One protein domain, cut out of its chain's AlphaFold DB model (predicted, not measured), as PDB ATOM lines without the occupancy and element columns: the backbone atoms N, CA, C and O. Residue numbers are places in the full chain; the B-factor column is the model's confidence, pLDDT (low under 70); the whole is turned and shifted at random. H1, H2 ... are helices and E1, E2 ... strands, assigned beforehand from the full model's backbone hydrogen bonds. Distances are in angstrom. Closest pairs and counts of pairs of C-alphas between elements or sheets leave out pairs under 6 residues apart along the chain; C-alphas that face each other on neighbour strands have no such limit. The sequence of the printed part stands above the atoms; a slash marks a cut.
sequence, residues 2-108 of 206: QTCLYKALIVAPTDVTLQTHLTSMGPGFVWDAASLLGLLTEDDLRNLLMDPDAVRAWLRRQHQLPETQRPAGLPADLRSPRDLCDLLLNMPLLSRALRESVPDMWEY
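AT A GLANCE: This is residues 2 to 108 of the 206 residues of an uncharacterized protein of Amphibalanus amphitrite (UniProt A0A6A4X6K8). One helix, H6, lies near the middle of a mostly helical domain; on one side of it the short H3 packs on it, with H1, H2 and the hairpin of E1 and E2 beyond, and on the other side H7 turns off at a corner and crosses H5, with H8 past its far end. H4 joins the two sides, and in the long link from H5 back to H6 residues 64 to 69 stick out. The 107 printed residues hold eight named helices and two strands, in the order H1, H2, E1, E2, H3 to H8; the sheet, E1 - E2, is antiparallel. The whole is compact, with a radius of gyration of the C-alphas of 14.8 A and spans of 39 by 32 by 23 A.

HOW THE PARTS SIT: Start with H1, residues 2 to 11, and H2, residues 14 to 19: they are close but not clearly touching, their closest C-alphas, of Leu 9 and Thr 17, 6.4 A apart. Next look at the hairpin of E1, residues 22 to 25, and E2, residues 28 to 31, where N 23 and O 30 are 2.8 A apart, within hydrogen-bond range. H3, residues 34 to 37, touches H2, closest at the C-alphas of Val 16 and Ser 35, 6.0 A; it only just touches H1, with 3 pairs of C-alphas within 8 A, the closest Leu 9 and Leu 36 at 7.1 A. H3 also touches H6, residues 81 to 89, the closest C-alphas being Ala 34 and Arg 82, 4.8 A. H4, residues 42 to 49, and H5, residues 52 to 63, touch only at the corner, and only just, with 3 pairs within 8 A; Arg 46 and Pro 52 are closest at 6.0 A. With residues 54 to 59 alone, H5 touches H7, residues 91 to 101, about perpendicular at 78 degrees; the C-alphas of Ala 54 and Ser 101 are closest, 5.4 A. H7 only just touches H6, and H8, residues 103 to 108, each only at the corner, with 3 pairs within 8 A; the closest C-alphas are Leu 87 and Leu 94, 5.8 A, and Arg 99 and Trp 106, 5.5 A. Every O i to N i+4 pair is within hydrogen-bond range in H4 to H8, but 5 of 6 in H1 and 1 of 2 in H2; H3 is too short for one.

IN THESE COORDINATES: Find C-alpha 2 at (8.423, 42.393, -47.318); from there H1 runs 14.9 A. H5, from C-alpha 52 at (-8.227, 34.547, -55.809), measures 16.7 A, H6 11.9 A and H7 15.0 A. H8 ends at C-alpha 108, (4.555, 29.461, -65.100).

THE WHOLE: The farthest C-alphas, Thr 14 and Pro 66, are 42.9 A apart. The printed part has no cut, and its one long link is H5 to H6. Its mean pLDDT is 82.4; 20 residues are under 70, among them 2 to 10.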
ATOM      1  N   GLN A   2       8.077  41.418 -48.372       51.97
ATOM      2  CA  GLN A   2       8.423  42.393 -47.318       51.97
ATOM      3  C   GLN A   2       8.882  43.766 -47.850       51.97
ATOM      4  O   GLN A   2       8.420  44.797 -47.374       51.97
ATOM      5  N   THR A   3       9.709  43.804 -48.898       53.00
ATOM      6  CA  THR A   3      10.130  45.063 -49.545       53.00
ATOM      7  C   THR A   3       8.968  45.811 -50.210       53.00
ATOM      8  O   THR A   3       8.969  47.038 -50.260       53.00
ATOM      9  N   CYS A   4       7.965  45.088 -50.719       58.12
ATOM     10  CA  CYS A   4       6.769  45.684 -51.317       58.12
ATOM     11  C   CYS A   4       5.852  46.267 -50.240       58.12
ATOM     12  O   CYS A   4       5.356  47.372 -50.415       58.12
ATOM     13  N   LEU A   5       5.705  45.574 -49.107       62.81
ATOM     14  CA  LEU A   5       4.967  46.086 -47.953       62.81
ATOM     15  C   LEU A   5       5.615  47.371 -47.419       62.81
ATOM     16  O   LEU A   5       4.912  48.341 -47.161       62.81
ATOM     17  N   TYR A   6       6.953  47.432 -47.338       60.19
ATOM     18  CA  TYR A   6       7.677  48.656 -46.943       60.19
ATOM     19  C   TYR A   6       7.411  49.828 -47.887       60.19
ATOM     20  O   TYR A   6       7.183  50.945 -47.431       60.19
ATOM     21  N   LYS A   7       7.395  49.582 -49.201       59.88
ATOM     22  CA  LYS A   7       7.016  50.608 -50.182       59.88
ATOM     23  C   LYS A   7       5.558  51.041 -50.025       59.88
ATOM     24  O   LYS A   7       5.290  52.232 -50.118       59.88
ATOM     25  N   ALA A   8       4.649  50.102 -49.764       64.12
ATOM     26  CA  ALA A   8       3.235  50.395 -49.541       64.12
ATOM     27  C   ALA A   8       3.027  51.273 -48.297       64.12
ATOM     28  O   ALA A   8       2.301  52.254 -48.371       64.12
ATOM     29  N   LEU A   9       3.736  50.995 -47.197       63.69
ATOM     30  CA  LEU A   9       3.679  51.803 -45.974       63.69
ATOM     31  C   LEU A   9       4.081  53.269 -46.201       63.69
ATOM     32  O   LEU A   9       3.494  54.162 -45.603       63.69
ATOM     33  N   ILE A  10       5.063  53.526 -47.074       65.81
ATOM     34  CA  ILE A  10       5.566  54.883 -47.358       65.81
ATOM     35  C   ILE A  10       4.511  55.759 -48.053       65.81
ATOM     36  O   ILE A  10       4.536  56.978 -47.903       65.81
ATOM     37  N   VAL A  11       3.600  55.154 -48.815       70.50
ATOM     38  CA  VAL A  11       2.576  55.867 -49.596       70.50
ATOM     39  C   VAL A  11       1.159  55.669 -49.052       70.50
ATOM     40  O   VAL A  11       0.206  56.184 -49.636       70.50
ATOM     41  N   ALA A  12       1.009  54.923 -47.955       68.06
ATOM     42  CA  ALA A  12      -0.284  54.633 -47.355       68.06
ATOM     43  C   ALA A  12      -0.897  55.883 -46.691       68.06
ATOM     44  O   ALA A  12      -0.168  56.714 -46.134       68.06
ATOM     45  N   PRO A  13      -2.237  56.013 -46.700       76.44
ATOM     46  CA  PRO A  13      -2.942  57.028 -45.925       76.44
ATOM     47  C   PRO A  13      -2.565  56.989 -44.438       76.44
ATOM     48  O   PRO A  13      -2.315  55.923 -43.872       76.44
ATOM     49  N   THR A  14      -2.524  58.152 -43.784       76.25
ATOM     50  CA  THR A  14      -2.055  58.280 -42.393       76.25
ATOM     51  C   THR A  14      -2.845  57.404 -41.420       76.25
ATOM     52  O   THR A  14      -2.263  56.818 -40.512       76.25
ATOM     53  N   ASP A  15      -4.150  57.269 -41.625       77.25
ATOM     54  CA  ASP A  15      -5.045  56.410 -40.850       77.25
ATOM     55  C   ASP A  15      -4.700  54.916 -40.968       77.25
ATOM     56  O   ASP A  15      -4.803  54.193 -39.977       77.25
ATOM     57  N   VAL A  16      -4.204  54.466 -42.124       74.19
ATOM     58  CA  VAL A  16      -3.730  53.088 -42.337       74.19
ATOM     59  C   VAL A  16      -2.354  52.887 -41.712       74.19
ATOM     60  O   VAL A  16      -2.109  51.883 -41.041       74.19
ATOM     61  N   THR A  17      -1.457  53.859 -41.872       69.94
ATOM     62  CA  THR A  17      -0.114  53.837 -41.274       69.94
ATOM     63  C   THR A  17      -0.185  53.766 -39.748       69.94
ATOM     64  O   THR A  17       0.565  53.009 -39.139       69.94
ATOM     65  N   LEU A  18      -1.131  54.479 -39.125       74.38
ATOM     66  CA  LEU A  18      -1.344  54.459 -37.673       74.38
ATOM     67  C   LEU A  18      -1.817  53.101 -37.139       74.38
ATOM     68  O   LEU A  18      -1.533  52.780 -35.988       74.38
ATOM     69  N   GLN A  19      -2.510  52.310 -37.957       72.75
ATOM     70  CA  GLN A  19      -2.971  50.958 -37.612       72.75
ATOM     71  C   GLN A  19      -1.915  49.883 -37.898       72.75
ATOM     72  O   GLN A  19      -2.070  48.721 -37.531       72.75
ATOM     73  N   THR A  20      -0.844  50.265 -38.589       70.56
ATOM     74  CA  THR A  20       0.207  49.364 -39.035       70.56
ATOM     75  C   THR A  20       1.323  49.335 -37.991       70.56
ATOM     76  O   THR A  20       2.213  50.185 -37.987       70.56
ATOM     77  N   HIS A  21       1.280  48.370 -37.070       67.88
ATOM     78  CA  HIS A  21       2.205  48.323 -35.937       67.88
ATOM     79  C   HIS A  21       3.401  47.392 -36.185       67.88
ATOM     80  O   HIS A  21       3.250  46.212 -36.508       67.88
ATOM     81  N   LEU A  22       4.605  47.924 -35.968       68.44
ATOM     82  CA  LEU A  22       5.832  47.146 -35.806       68.44
ATOM     83  C   LEU A  22       6.054  46.899 -34.315       68.44
ATOM     84  O   LEU A  22       6.338  47.821 -33.553       68.44
ATOM     85  N   THR A  23       5.918  45.644 -33.903       69.94
ATOM     86  CA  THR A  23       6.113  45.227 -32.513       69.94
ATOM     87  C   THR A  23       7.477  44.564 -32.385       69.94
ATOM     88  O   THR A  23       7.788  43.636 -33.129       69.94
ATOM     89  N   SER A  24       8.308  45.021 -31.450       66.94
ATOM     90  CA  SER A  24       9.591  44.368 -31.163       66.94
ATOM     91  C   SER A  24       9.340  42.974 -30.584       66.94
ATOM     92  O   SER A  24       8.609  42.835 -29.607       66.94
ATOM     93  N   MET A  25       9.958  41.942 -31.156       63.09
ATOM     94  CA  MET A  25       9.878  40.563 -30.673       63.09
ATOM     95  C   MET A  25      11.276  39.934 -30.685       63.09
ATOM     96  O   MET A  25      11.805  39.556 -31.731       63.09
ATOM     97  N   GLY A  26      11.889  39.832 -29.501       71.25
ATOM     98  CA  GLY A  26      13.269  39.360 -29.359       71.25
ATOM     99  C   GLY A  26      14.255  40.253 -30.135       71.25
ATOM    100  O   GLY A  26      14.157  41.473 -30.018       71.25
ATOM    101  N   PRO A  27      15.187  39.690 -30.932       61.19
ATOM    102  CA  PRO A  27      16.104  40.468 -31.772       61.19
ATOM    103  C   PRO A  27      15.459  41.007 -33.065       61.19
ATOM    104  O   PRO A  27      16.154  41.609 -33.880       61.19
ATOM    105  N   GLY A  28      14.167  40.753 -33.297       57.25
ATOM    106  CA  GLY A  28      13.465  41.123 -34.524       57.25
ATOM    107  C   GLY A  28      12.240  42.002 -34.284       57.25
ATOM    108  O   GLY A  28      11.903  42.360 -33.156       57.25
ATOM    109  N   PHE A  29      11.545  42.318 -35.373       63.66
ATOM    110  CA  PHE A  29      10.266  43.015 -35.342       63.66
ATOM    111  C   PHE A  29       9.207  42.180 -36.055       63.66
ATOM    112  O   PHE A  29       9.458  41.624 -37.125       63.66
ATOM    113  N   VAL A  30       8.019  42.116 -35.467       68.50
ATOM    114  CA  VAL A  30       6.822  41.560 -36.091       68.50
ATOM    115  C   VAL A  30       5.985  42.714 -36.602       68.50
ATOM    116  O   VAL A  30       5.705  43.667 -35.878       68.50
ATOM    117  N   TRP A  31       5.605  42.621 -37.865       73.25
ATOM    118  CA  TRP A  31       4.820  43.632 -38.540       73.25
ATOM    119  C   TRP A  31       3.385  43.134 -38.724       73.25
ATOM    120  O   TRP A  31       3.170  42.144 -39.421       73.25
ATOM    121  N   ASP A  32       2.410  43.826 -38.129       79.62
ATOM    122  CA  ASP A  32       1.005  43.652 -38.502       79.62
ATOM    123  C   ASP A  32       0.705  44.421 -39.795       79.62
ATOM    124  O   ASP A  32       0.555  45.643 -39.794       79.62
ATOM    125  N   ALA A  33       0.683  43.698 -40.915       80.75
ATOM    126  CA  ALA A  33       0.448  44.257 -42.243       80.75
ATOM    127  C   ALA A  33      -1.015  44.121 -42.705       80.75
ATOM    128  O   ALA A  33      -1.306  44.407 -43.867       80.75
ATOM    129  N   ALA A  34      -1.939  43.681 -41.843       85.06
ATOM    130  CA  ALA A  34      -3.319  43.405 -42.249       85.06
ATOM    131  C   ALA A  34      -4.029  44.652 -42.802       85.06
ATOM    132  O   ALA A  34      -4.669  44.581 -43.847       85.06
ATOM    133  N   SER A  35      -3.865  45.808 -42.156       81.75
ATOM    134  CA  SER A  35      -4.423  47.091 -42.609       81.75
ATOM    135  C   SER A  35      -3.908  47.500 -43.995       81.75
ATOM    136  O   SER A  35      -4.691  47.941 -44.834       81.75
ATOM    137  N   LEU A  36      -2.618  47.283 -44.280       79.75
ATOM    138  CA  LEU A  36      -2.029  47.540 -45.601       79.75
ATOM    139  C   LEU A  36      -2.573  46.600 -46.672       79.75
ATOM    140  O   LEU A  36      -2.806  47.021 -47.800       79.75
ATOM    141  N   LEU A  37      -2.789  45.332 -46.329       82.62
ATOM    142  CA  LEU A  37      -3.376  44.372 -47.260       82.62
ATOM    143  C   LEU A  37      -4.857  44.660 -47.532       82.62
ATOM    144  O   LEU A  37      -5.362  44.279 -48.583       82.62
ATOM    145  N   GLY A  38      -5.529  45.393 -46.642       82.94
ATOM    146  CA  GLY A  38      -6.874  45.919 -46.874       82.94
ATOM    147  C   GLY A  38      -6.952  46.986 -47.973       82.94
ATOM    148  O   GLY A  38      -8.049  47.279 -48.436       82.94
ATOM    149  N   LEU A  39      -5.817  47.544 -48.411       82.69
ATOM    150  CA  LEU A  39      -5.750  48.494 -49.529       82.69
ATOM    151  C   LEU A  39      -5.638  47.822 -50.902       82.69
ATOM    152  O   LEU A  39      -5.676  48.516 -51.917       82.69
ATOM    153  N   LEU A  40      -5.452  46.502 -50.944       83.56
ATOM    154  CA  LEU A  40      -5.271  45.788 -52.200       83.56
ATOM    155  C   LEU A  40      -6.557  45.811 -53.024       83.56
ATOM    156  O   LEU A  40      -7.645  45.515 -52.530       83.56
ATOM    157  N   THR A  41      -6.408  46.131 -54.304       83.50
ATOM    158  CA  THR A  41      -7.486  46.009 -55.283       83.50
ATOM    159  C   THR A  41      -7.645  44.555 -55.729       83.50
ATOM    160  O   THR A  41      -6.771  43.715 -55.509       83.50
ATOM    161  N   GLU A  42      -8.746  44.245 -56.412       83.56
ATOM    162  CA  GLU A  42      -8.953  42.904 -56.974       83.56
ATOM    163  C   GLU A  42      -7.846  42.518 -57.974       83.56
ATOM    164  O   GLU A  42      -7.424  41.363 -58.022       83.56
ATOM    165  N   ASP A  43      -7.316  43.484 -58.730       80.12
ATOM    166  CA  ASP A  43      -6.203  43.244 -59.652       80.12
ATOM    167  C   ASP A  43      -4.889  42.975 -58.908       80.12
ATOM    168  O   ASP A  43      -4.118  42.102 -59.313       80.12
ATOM    169  N   ASP A  44      -4.642  43.645 -57.779       84.44
ATOM    170  CA  ASP A  44      -3.496  43.322 -56.924       84.44
ATOM    171  C   ASP A  44      -3.611  41.902 -56.358       84.44
ATOM    172  O   ASP A  44      -2.632  41.152 -56.348       84.44
ATOM    173  N   LEU A  45      -4.816  41.500 -55.937       85.81
ATOM    174  CA  LEU A  45      -5.077  40.142 -55.460       85.81
ATOM    175  C   LEU A  45      -4.865  39.106 -56.562       85.81
ATOM    176  O   LEU A  45      -4.261  38.069 -56.295       85.81
ATOM    177  N   ARG A  46      -5.286  39.385 -57.800       87.12
ATOM    178  CA  ARG A  46      -4.983  38.528 -58.958       87.12
ATOM    179  C   ARG A  46      -3.486  38.427 -59.215       87.12
ATOM    180  O   ARG A  46      -2.994  37.336 -59.455       87.12
ATOM    181  N   ASN A  47      -2.734  39.514 -59.086       82.19
ATOM    182  CA  ASN A  47      -1.279  39.460 -59.240       82.19
ATOM    183  C   ASN A  47      -0.590  38.642 -58.130       82.19
ATOM    184  O   ASN A  47       0.411  37.974 -58.385       82.19
ATOM    185  N   LEU A  48      -1.103  38.691 -56.896       83.88
ATOM    186  CA  LEU A  48      -0.523  37.982 -55.749       83.88
ATOM    187  C   LEU A  48      -0.930  36.505 -55.680       83.88
ATOM    188  O   LEU A  48      -0.118  35.665 -55.292       83.88
ATOM    189  N   LEU A  49      -2.181  36.196 -56.019       88.12
ATOM    190  CA  LEU A  49      -2.789  34.874 -55.856       88.12
ATOM    191  C   LEU A  49      -3.022  34.133 -57.179       88.12
ATOM    192  O   LEU A  49      -3.423  32.972 -57.148       88.12
ATOM    193  N   MET A  50      -2.760  34.771 -58.325       87.12
ATOM    194  CA  MET A  50      -3.123  34.347 -59.690       87.12
ATOM    195  C   MET A  50      -4.635  34.301 -59.916       87.12
ATOM    196  O   MET A  50      -5.176  35.039 -60.734       87.12
ATOM    197  N   ASP A  51      -5.318  33.461 -59.146       91.69
ATOM    198  CA  ASP A  51      -6.765  33.299 -59.144       91.69
ATOM    199  C   ASP A  51      -7.261  33.286 -57.687       91.69
ATOM    200  O   ASP A  51      -7.228  32.248 -57.010       91.69
ATOM    201  N   PRO A  52      -7.714  34.443 -57.169       91.88
ATOM    202  CA  PRO A  52      -8.227  34.547 -55.809       91.88
ATOM    203  C   PRO A  52      -9.392  33.588 -55.525       91.88
ATOM    204  O   PRO A  52      -9.517  33.090 -54.403       91.88
ATOM    205  N   ASP A  53     -10.232  33.287 -56.518       93.12
ATOM    206  CA  ASP A  53     -11.398  32.421 -56.345       93.12
ATOM    207  C   ASP A  53     -11.008  30.947 -56.267       93.12
ATOM    208  O   ASP A  53     -11.523  30.221 -55.408       93.12
ATOM    209  N   ALA A  54     -10.042  30.510 -57.078       94.44
ATOM    210  CA  ALA A  54      -9.474  29.170 -56.972       94.44
ATOM    211  C   ALA A  54      -8.810  28.945 -55.603       94.44
ATOM    212  O   ALA A  54      -9.003  27.892 -54.981       94.44
ATOM    213  N   VAL A  55      -8.090  29.947 -55.084       94.50
ATOM    214  CA  VAL A  55      -7.482  29.885 -53.744       94.50
ATOM    215  C   VAL A  55      -8.561  29.827 -52.655       94.50
ATOM    216  O   VAL A  55      -8.479  28.981 -51.761       94.50
ATOM    217  N   ARG A  56      -9.623  30.644 -52.736       94.50
ATOM    218  CA  ARG A  56     -10.773  30.569 -51.808       94.50
ATOM    219  C   ARG A  56     -11.450  29.195 -51.854       94.50
ATOM    220  O   ARG A  56     -11.775  28.627 -50.811       94.50
ATOM    221  N   ALA A  57     -11.649  28.628 -53.043       94.88
ATOM    222  CA  ALA A  57     -12.217  27.291 -53.206       94.88
ATOM    223  C   ALA A  57     -11.305  26.205 -52.612       94.88
ATOM    224  O   ALA A  57     -11.784  25.260 -51.981       94.88
ATOM    225  N   TRP A  58      -9.987  26.343 -52.768       95.38
ATOM    226  CA  TRP A  58      -9.014  25.470 -52.119       95.38
ATOM    227  C   TRP A  58      -9.095  25.561 -50.593       95.38
ATOM    228  O   TRP A  58      -9.222  24.517 -49.955       95.38
ATOM    229  N   LEU A  59      -9.141  26.762 -50.009       94.88
ATOM    230  CA  LEU A  59      -9.289  26.948 -48.558       94.88
ATOM    231  C   LEU A  59     -10.547  26.261 -48.015       94.88
ATOM    232  O   LEU A  59     -10.472  25.522 -47.035       94.88
ATOM    233  N   ARG A  60     -11.691  26.426 -48.692       94.38
ATOM    234  CA  ARG A  60     -12.945  25.750 -48.314       94.38
ATOM    235  C   ARG A  60     -12.801  24.229 -48.301       94.38
ATOM    236  O   ARG A  60     -13.293  23.589 -47.377       94.38
ATOM    237  N   ARG A  61     -12.098  23.651 -49.282       94.38
ATOM    238  CA  ARG A  61     -11.801  22.207 -49.313       94.38
ATOM    239  C   ARG A  61     -10.894  21.788 -48.155       94.38
ATOM    240  O   ARG A  61     -11.156  20.765 -47.536       94.38
ATOM    241  N   GLN A  62      -9.874  22.579 -47.816       95.00
ATOM    242  CA  GLN A  62      -8.991  22.274 -46.684       95.00
ATOM    243  C   GLN A  62      -9.726  22.318 -45.333       95.00
ATOM    244  O   GLN A  62      -9.420  21.530 -44.440       95.00
ATOM    245  N   HIS A  63     -10.730  23.189 -45.181       94.06
ATOM    246  CA  HIS A  63     -11.564  23.234 -43.972       94.06
ATOM    247  C   HIS A  63     -12.462  22.006 -43.798       94.06
ATOM    248  O   HIS A  63     -12.779  21.656 -42.662       94.06
ATOM    249  N   GLN A  64     -12.821  21.329 -44.895       94.06
ATOM    250  CA  GLN A  64     -13.599  20.083 -44.883       94.06
ATOM    251  C   GLN A  64     -12.766  18.852 -44.497       94.06
ATOM    252  O   GLN A  64     -13.336  17.794 -44.233       94.06
ATOM    253  N   LEU A  65     -11.435  18.964 -44.472       92.94
ATOM    254  CA  LEU A  65     -10.568  17.870 -44.052       92.94
ATOM    255  C   LEU A  65     -10.637  17.656 -42.530       92.94
ATOM    256  O   LEU A  65     -10.855  18.616 -41.781       92.94
ATOM    257  N   PRO A  66     -10.389  16.420 -42.054       92.88
ATOM    258  CA  PRO A  66     -10.177  16.156 -40.633       92.88
ATOM    259  C   PRO A  66      -9.071  17.052 -40.061       92.88
ATOM    260  O   PRO A  66      -8.093  17.339 -40.753       92.88
ATOM    261  N   GLU A  67      -9.176  17.449 -38.790       88.69
ATOM    262  CA  GLU A  67      -8.211  18.367 -38.155       88.69
ATOM    263  C   GLU A  67      -6.756  17.895 -38.276       88.69
ATOM    264  O   GLU A  67      -5.864  18.703 -38.511       88.69
ATOM    265  N   THR A  68      -6.520  16.583 -38.212       90.00
ATOM    266  CA  THR A  68      -5.191  15.964 -38.353       90.00
ATOM    267  C   THR A  68      -4.575  16.121 -39.746       90.00
ATOM    268  O   THR A  68      -3.371  15.934 -39.904       90.00
ATOM    269  N   GLN A  69      -5.380  16.447 -40.757       87.81
ATOM    270  CA  GLN A  69      -4.961  16.629 -42.150       87.81
ATOM    271  C   GLN A  69      -4.988  18.101 -42.585       87.81
ATOM    272  O   GLN A  69      -4.511  18.428 -43.676       87.81
ATOM    273  N   ARG A  70      -5.530  18.999 -41.749       90.81
ATOM    274  CA  ARG A  70      -5.646  20.421 -42.068       90.81
ATOM    275  C   ARG A  70      -4.264  21.090 -42.029       90.81
ATOM    276  O   ARG A  70      -3.510  20.883 -41.077       90.81
ATOM    277  N   PRO A  71      -3.914  21.923 -43.026       90.00
ATOM    278  CA  PRO A  71      -2.704  22.731 -42.957       90.00
ATOM    279  C   PRO A  71      -2.707  23.636 -41.714       90.00
ATOM    280  O   PRO A  71      -3.718  24.261 -41.395       90.00
ATOM    281  N   ALA A  72      -1.572  23.735 -41.021       88.44
ATOM    282  CA  ALA A  72      -1.434  24.645 -39.888       88.44
ATOM    283  C   ALA A  72      -1.521  26.114 -40.341       88.44
ATOM    284  O   ALA A  72      -0.953  26.487 -41.371       88.44
ATOM    285  N   GLY A  73      -2.209  26.947 -39.555       87.69
ATOM    286  CA  GLY A  73      -2.379  28.374 -39.853       87.69
ATOM    287  C   GLY A  73      -3.308  28.661 -41.036       87.69
ATOM    288  O   GLY A  73      -3.162  29.697 -41.675       87.69
ATOM    289  N   LEU A  74      -4.219  27.735 -41.361       91.38
ATOM    290  CA  LEU A  74      -5.215  27.918 -42.416       91.38
ATOM    291  C   LEU A  74      -6.186  29.060 -42.045       91.38
ATOM    292  O   LEU A  74      -6.884  28.930 -41.036       91.38
ATOM    293  N   PRO A  75      -6.270  30.142 -42.840       92.25
ATOM    294  CA  PRO A  75      -7.212  31.230 -42.585       92.25
ATOM    295  C   PRO A  75      -8.656  30.781 -42.811       92.25
ATOM    296  O   PRO A  75      -8.906  29.828 -43.555       92.25
ATOM    297  N   ALA A  76      -9.619  31.482 -42.210       87.06
ATOM    298  CA  ALA A  76     -11.033  31.128 -42.327       87.06
ATOM    299  C   ALA A  76     -11.578  31.386 -43.746       87.06
ATOM    300  O   ALA A  76     -12.187  30.499 -44.347       87.06
ATOM    301  N   ASP A  77     -11.330  32.579 -44.293       85.44
ATOM    302  CA  ASP A  77     -11.668  32.986 -45.667       85.44
ATOM    303  C   ASP A  77     -10.833  34.209 -46.074       85.44
ATOM    304  O   ASP A  77     -10.453  34.997 -45.228       85.44
ATOM    305  N   LEU A  78     -10.610  34.468 -47.362       87.31
ATOM    306  CA  LEU A  78      -9.791  35.603 -47.831       87.31
ATOM    307  C   LEU A  78     -10.565  36.917 -47.975       87.31
ATOM    308  O   LEU A  78     -10.200  37.774 -48.779       87.31
ATOM    309  N   ARG A  79     -11.680  37.060 -47.258       85.81
ATOM    310  CA  ARG A  79     -12.496  38.284 -47.273       85.81
ATOM    311  C   ARG A  79     -12.027  39.306 -46.255       85.81
ATOM    312  O   ARG A  79     -12.255  40.495 -46.454       85.81
ATOM    313  N   SER A  80     -11.413  38.854 -45.163       89.25
ATOM    314  CA  SER A  80     -10.844  39.764 -44.180       89.25
ATOM    315  C   SER A  80      -9.392  40.088 -44.557       89.25
ATOM    316  O   SER A  80      -8.645  39.191 -44.966       89.25
ATOM    317  N   PRO A  81      -8.947  41.345 -44.393       87.69
ATOM    318  CA  PRO A  81      -7.543  41.697 -44.592       87.69
ATOM    319  C   PRO A  81      -6.593  40.903 -43.688       87.69
ATOM    320  O   PRO A  81      -5.444  40.663 -44.053       87.69
ATOM    321  N   ARG A  82      -7.075  40.461 -42.516       88.44
ATOM    322  CA  ARG A  82      -6.282  39.667 -41.579       88.44
ATOM    323  C   ARG A  82      -6.039  38.251 -42.083       88.44
ATOM    324  O   ARG A  82      -4.893  37.832 -42.137       88.44
ATOM    325  N   ASP A  83      -7.084  37.560 -42.515       90.94
ATOM    326  CA  ASP A  83      -6.967  36.219 -43.089       90.94
ATOM    327  C   ASP A  83      -6.092  36.215 -44.353       90.94
ATOM    328  O   ASP A  83      -5.299  35.300 -44.584       90.94
ATOM    329  N   LEU A  84      -6.206  37.271 -45.166       90.31
ATOM    330  CA  LEU A  84      -5.327  37.484 -46.310       90.31
ATOM    331  C   LEU A  84      -3.867  37.668 -45.870       90.31
ATOM    332  O   LEU A  84      -2.966  37.094 -46.480       90.31
ATOM    333  N   CYS A  85      -3.632  38.436 -44.804       88.12
ATOM    334  CA  CYS A  85      -2.313  38.604 -44.198       88.12
ATOM    335  C   CYS A  85      -1.727  37.278 -43.729       88.12
ATOM    336  O   CYS A  85      -0.596  36.946 -44.087       88.12
ATOM    337  N   ASP A  86      -2.521  36.506 -42.995       89.19
ATOM    338  CA  ASP A  86      -2.113  35.226 -42.434       89.19
ATOM    339  C   ASP A  86      -1.741  34.230 -43.548       89.19
ATOM    340  O   ASP A  86      -0.736  33.526 -43.427       89.19
ATOM    341  N   LEU A  87      -2.463  34.224 -44.680       90.94
ATOM    342  CA  LEU A  87      -2.071  33.436 -45.854       90.94
ATOM    343  C   LEU A  87      -0.787  33.961 -46.502       90.94
ATOM    344  O   LEU A  87       0.151  33.193 -46.712       90.94
ATOM    345  N   LEU A  88      -0.753  35.247 -46.863       87.75
ATOM    346  CA  LEU A  88       0.336  35.819 -47.657       87.75
ATOM    347  C   LEU A  88       1.670  35.753 -46.907       87.75
ATOM    348  O   LEU A  88       2.700  35.444 -47.502       87.75
ATOM    349  N   LEU A  89       1.671  35.999 -45.598       83.94
ATOM    350  CA  LEU A  89       2.891  35.954 -44.793       83.94
ATOM    351  C   LEU A  89       3.320  34.524 -44.426       83.94
ATOM    352  O   LEU A  89       4.489  34.305 -44.097       83.94
ATOM    353  N   ASN A  90       2.435  33.532 -44.550       85.81
ATOM    354  CA  ASN A  90       2.762  32.121 -44.361       85.81
ATOM    355  C   ASN A  90       3.235  31.491 -45.682       85.81
ATOM    356  O   ASN A  90       2.500  30.776 -46.362       85.81
ATOM    357  N   MET A  91       4.498  31.746 -46.045       85.00
ATOM    358  CA  MET A  91       5.079  31.299 -47.322       85.00
ATOM    359  C   MET A  91       4.903  29.797 -47.627       85.00
ATOM    360  O   MET A  91       4.573  29.480 -48.775       85.00
ATOM    361  N   PRO A  92       5.089  28.855 -46.674       88.06
ATOM    362  CA  PRO A  92       4.807  27.439 -46.918       88.06
ATOM    363  C   PRO A  92       3.343  27.169 -47.285       88.06
ATOM    364  O   PRO A  92       3.076  26.429 -48.236       88.06
ATOM    365  N   LEU A  93       2.400  27.783 -46.562       92.38
ATOM    366  CA  LEU A  93       0.972  27.622 -46.820       92.38
ATOM    367  C   LEU A  93       0.565  28.265 -48.148       92.38
ATOM    368  O   LEU A  93      -0.110  27.613 -48.939       92.38
ATOM    369  N   LEU A  94       1.024  29.488 -48.424       90.62
ATOM    370  CA  LEU A  94       0.795  30.180 -49.693       90.62
ATOM    371  C   LEU A  94       1.314  29.359 -50.875       90.62
ATOM    372  O   LEU A  94       0.585  29.130 -51.834       90.62
ATOM    373  N   SER A  95       2.548  28.855 -50.794       88.94
ATOM    374  CA  SER A  95       3.142  28.042 -51.866       88.94
ATOM    375  C   SER A  95       2.323  26.781 -52.128       88.94
ATOM    376  O   SER A  95       2.114  26.394 -53.276       88.94
ATOM    377  N   ARG A  96       1.830  26.136 -51.063       91.88
ATOM    378  CA  ARG A  96       0.954  24.970 -51.178       91.88
ATOM    379  C   ARG A  96      -0.394  25.336 -51.800       91.88
ATOM    380  O   ARG A  96      -0.825  24.645 -52.718       91.88
ATOM    381  N   ALA A  97      -1.019  26.412 -51.325       93.69
ATOM    382  CA  ALA A  97      -2.288  26.904 -51.838       93.69
ATOM    383  C   ALA A  97      -2.188  27.183 -53.338       93.69
ATOM    384  O   ALA A  97      -2.995  26.664 -54.100       93.69
ATOM    385  N   LEU A  98      -1.160  27.910 -53.782       92.19
ATOM    386  CA  LEU A  98      -0.949  28.222 -55.197       92.19
ATOM    387  C   LEU A  98      -0.696  26.960 -56.029       92.19
ATOM    388  O   LEU A  98      -1.362  26.744 -57.036       92.19
ATOM    389  N   ARG A  99       0.194  26.073 -55.574       92.38
ATOM    390  CA  ARG A  99       0.499  24.820 -56.280       92.38
ATOM    391  C   ARG A  99      -0.729  23.927 -56.481       92.38
ATOM    392  O   ARG A  99      -0.825  23.254 -57.499       92.38
ATOM    393  N   GLU A 100      -1.636  23.878 -55.508       94.56
ATOM    394  CA  GLU A 100      -2.809  22.992 -55.540       94.56
ATOM    395  C   GLU A 100      -4.076  23.651 -56.109       94.56
ATOM    396  O   GLU A 100      -4.991  22.942 -56.536       94.56
ATOM    397  N   SER A 101      -4.173  24.983 -56.092       94.81
ATOM    398  CA  SER A 101      -5.341  25.715 -56.608       94.81
ATOM    399  C   SER A 101      -5.164  26.206 -58.041       94.81
ATOM    400  O   SER A 101      -6.138  26.213 -58.787       94.81
ATOM    401  N   VAL A 102      -3.941  26.571 -58.433       91.94
ATOM    402  CA  VAL A 102      -3.614  27.179 -59.732       91.94
ATOM    403  C   VAL A 102      -2.352  26.547 -60.344       91.94
ATOM    404  O   VAL A 102      -1.367  27.245 -60.591       91.94
ATOM    405  N   PRO A 103      -2.339  25.221 -60.592       88.69
ATOM    406  CA  PRO A 103      -1.125  24.483 -60.961       88.69
ATOM    407  C   PRO A 103      -0.436  25.017 -62.227       88.69
ATOM    408  O   PRO A 103       0.781  25.190 -62.215       88.69
ATOM    409  N   ASP A 104      -1.192  25.368 -63.270       86.50
ATOM    410  CA  ASP A 104      -0.633  25.878 -64.533       86.50
ATOM    411  C   ASP A 104       0.091  27.224 -64.339       86.50
ATOM    412  O   ASP A 104       1.186  27.459 -64.857       86.50
ATOM    413  N   MET A 105      -0.498  28.116 -63.537       79.88
ATOM    414  CA  MET A 105       0.096  29.419 -63.218       79.88
ATOM    415  C   MET A 105       1.255  29.287 -62.231       79.88
ATOM    416  O   MET A 105       2.225  30.043 -62.309       79.88
ATOM    417  N   TRP A 106       1.193  28.310 -61.324       83.81
ATOM    418  CA  TRP A 106       2.299  27.975 -60.437       83.81
ATOM    419  C   TRP A 106       3.517  27.486 -61.225       83.81
ATOM    420  O   TRP A 106       4.631  27.945 -60.969       83.81
ATOM    421  N   GLU A 107       3.320  26.621 -62.222       84.56
ATOM    422  CA  GLU A 107       4.389  26.172 -63.119       84.56
ATOM    423  C   GLU A 107       4.969  27.344 -63.924       84.56
ATOM    424  O   GLU A 107       6.193  27.507 -63.992       84.56
ATOM    425  N   TYR A 108       4.112  28.224 -64.455       80.25
ATOM    426  CA  TYR A 108       4.555  29.461 -65.100       80.25
ATOM    427  C   TYR A 108       5.421  30.317 -64.164       80.25
ATOM    428  O   TYR A 108       6.493  30.770 -64.569       80.25
TER     429      TYR A 108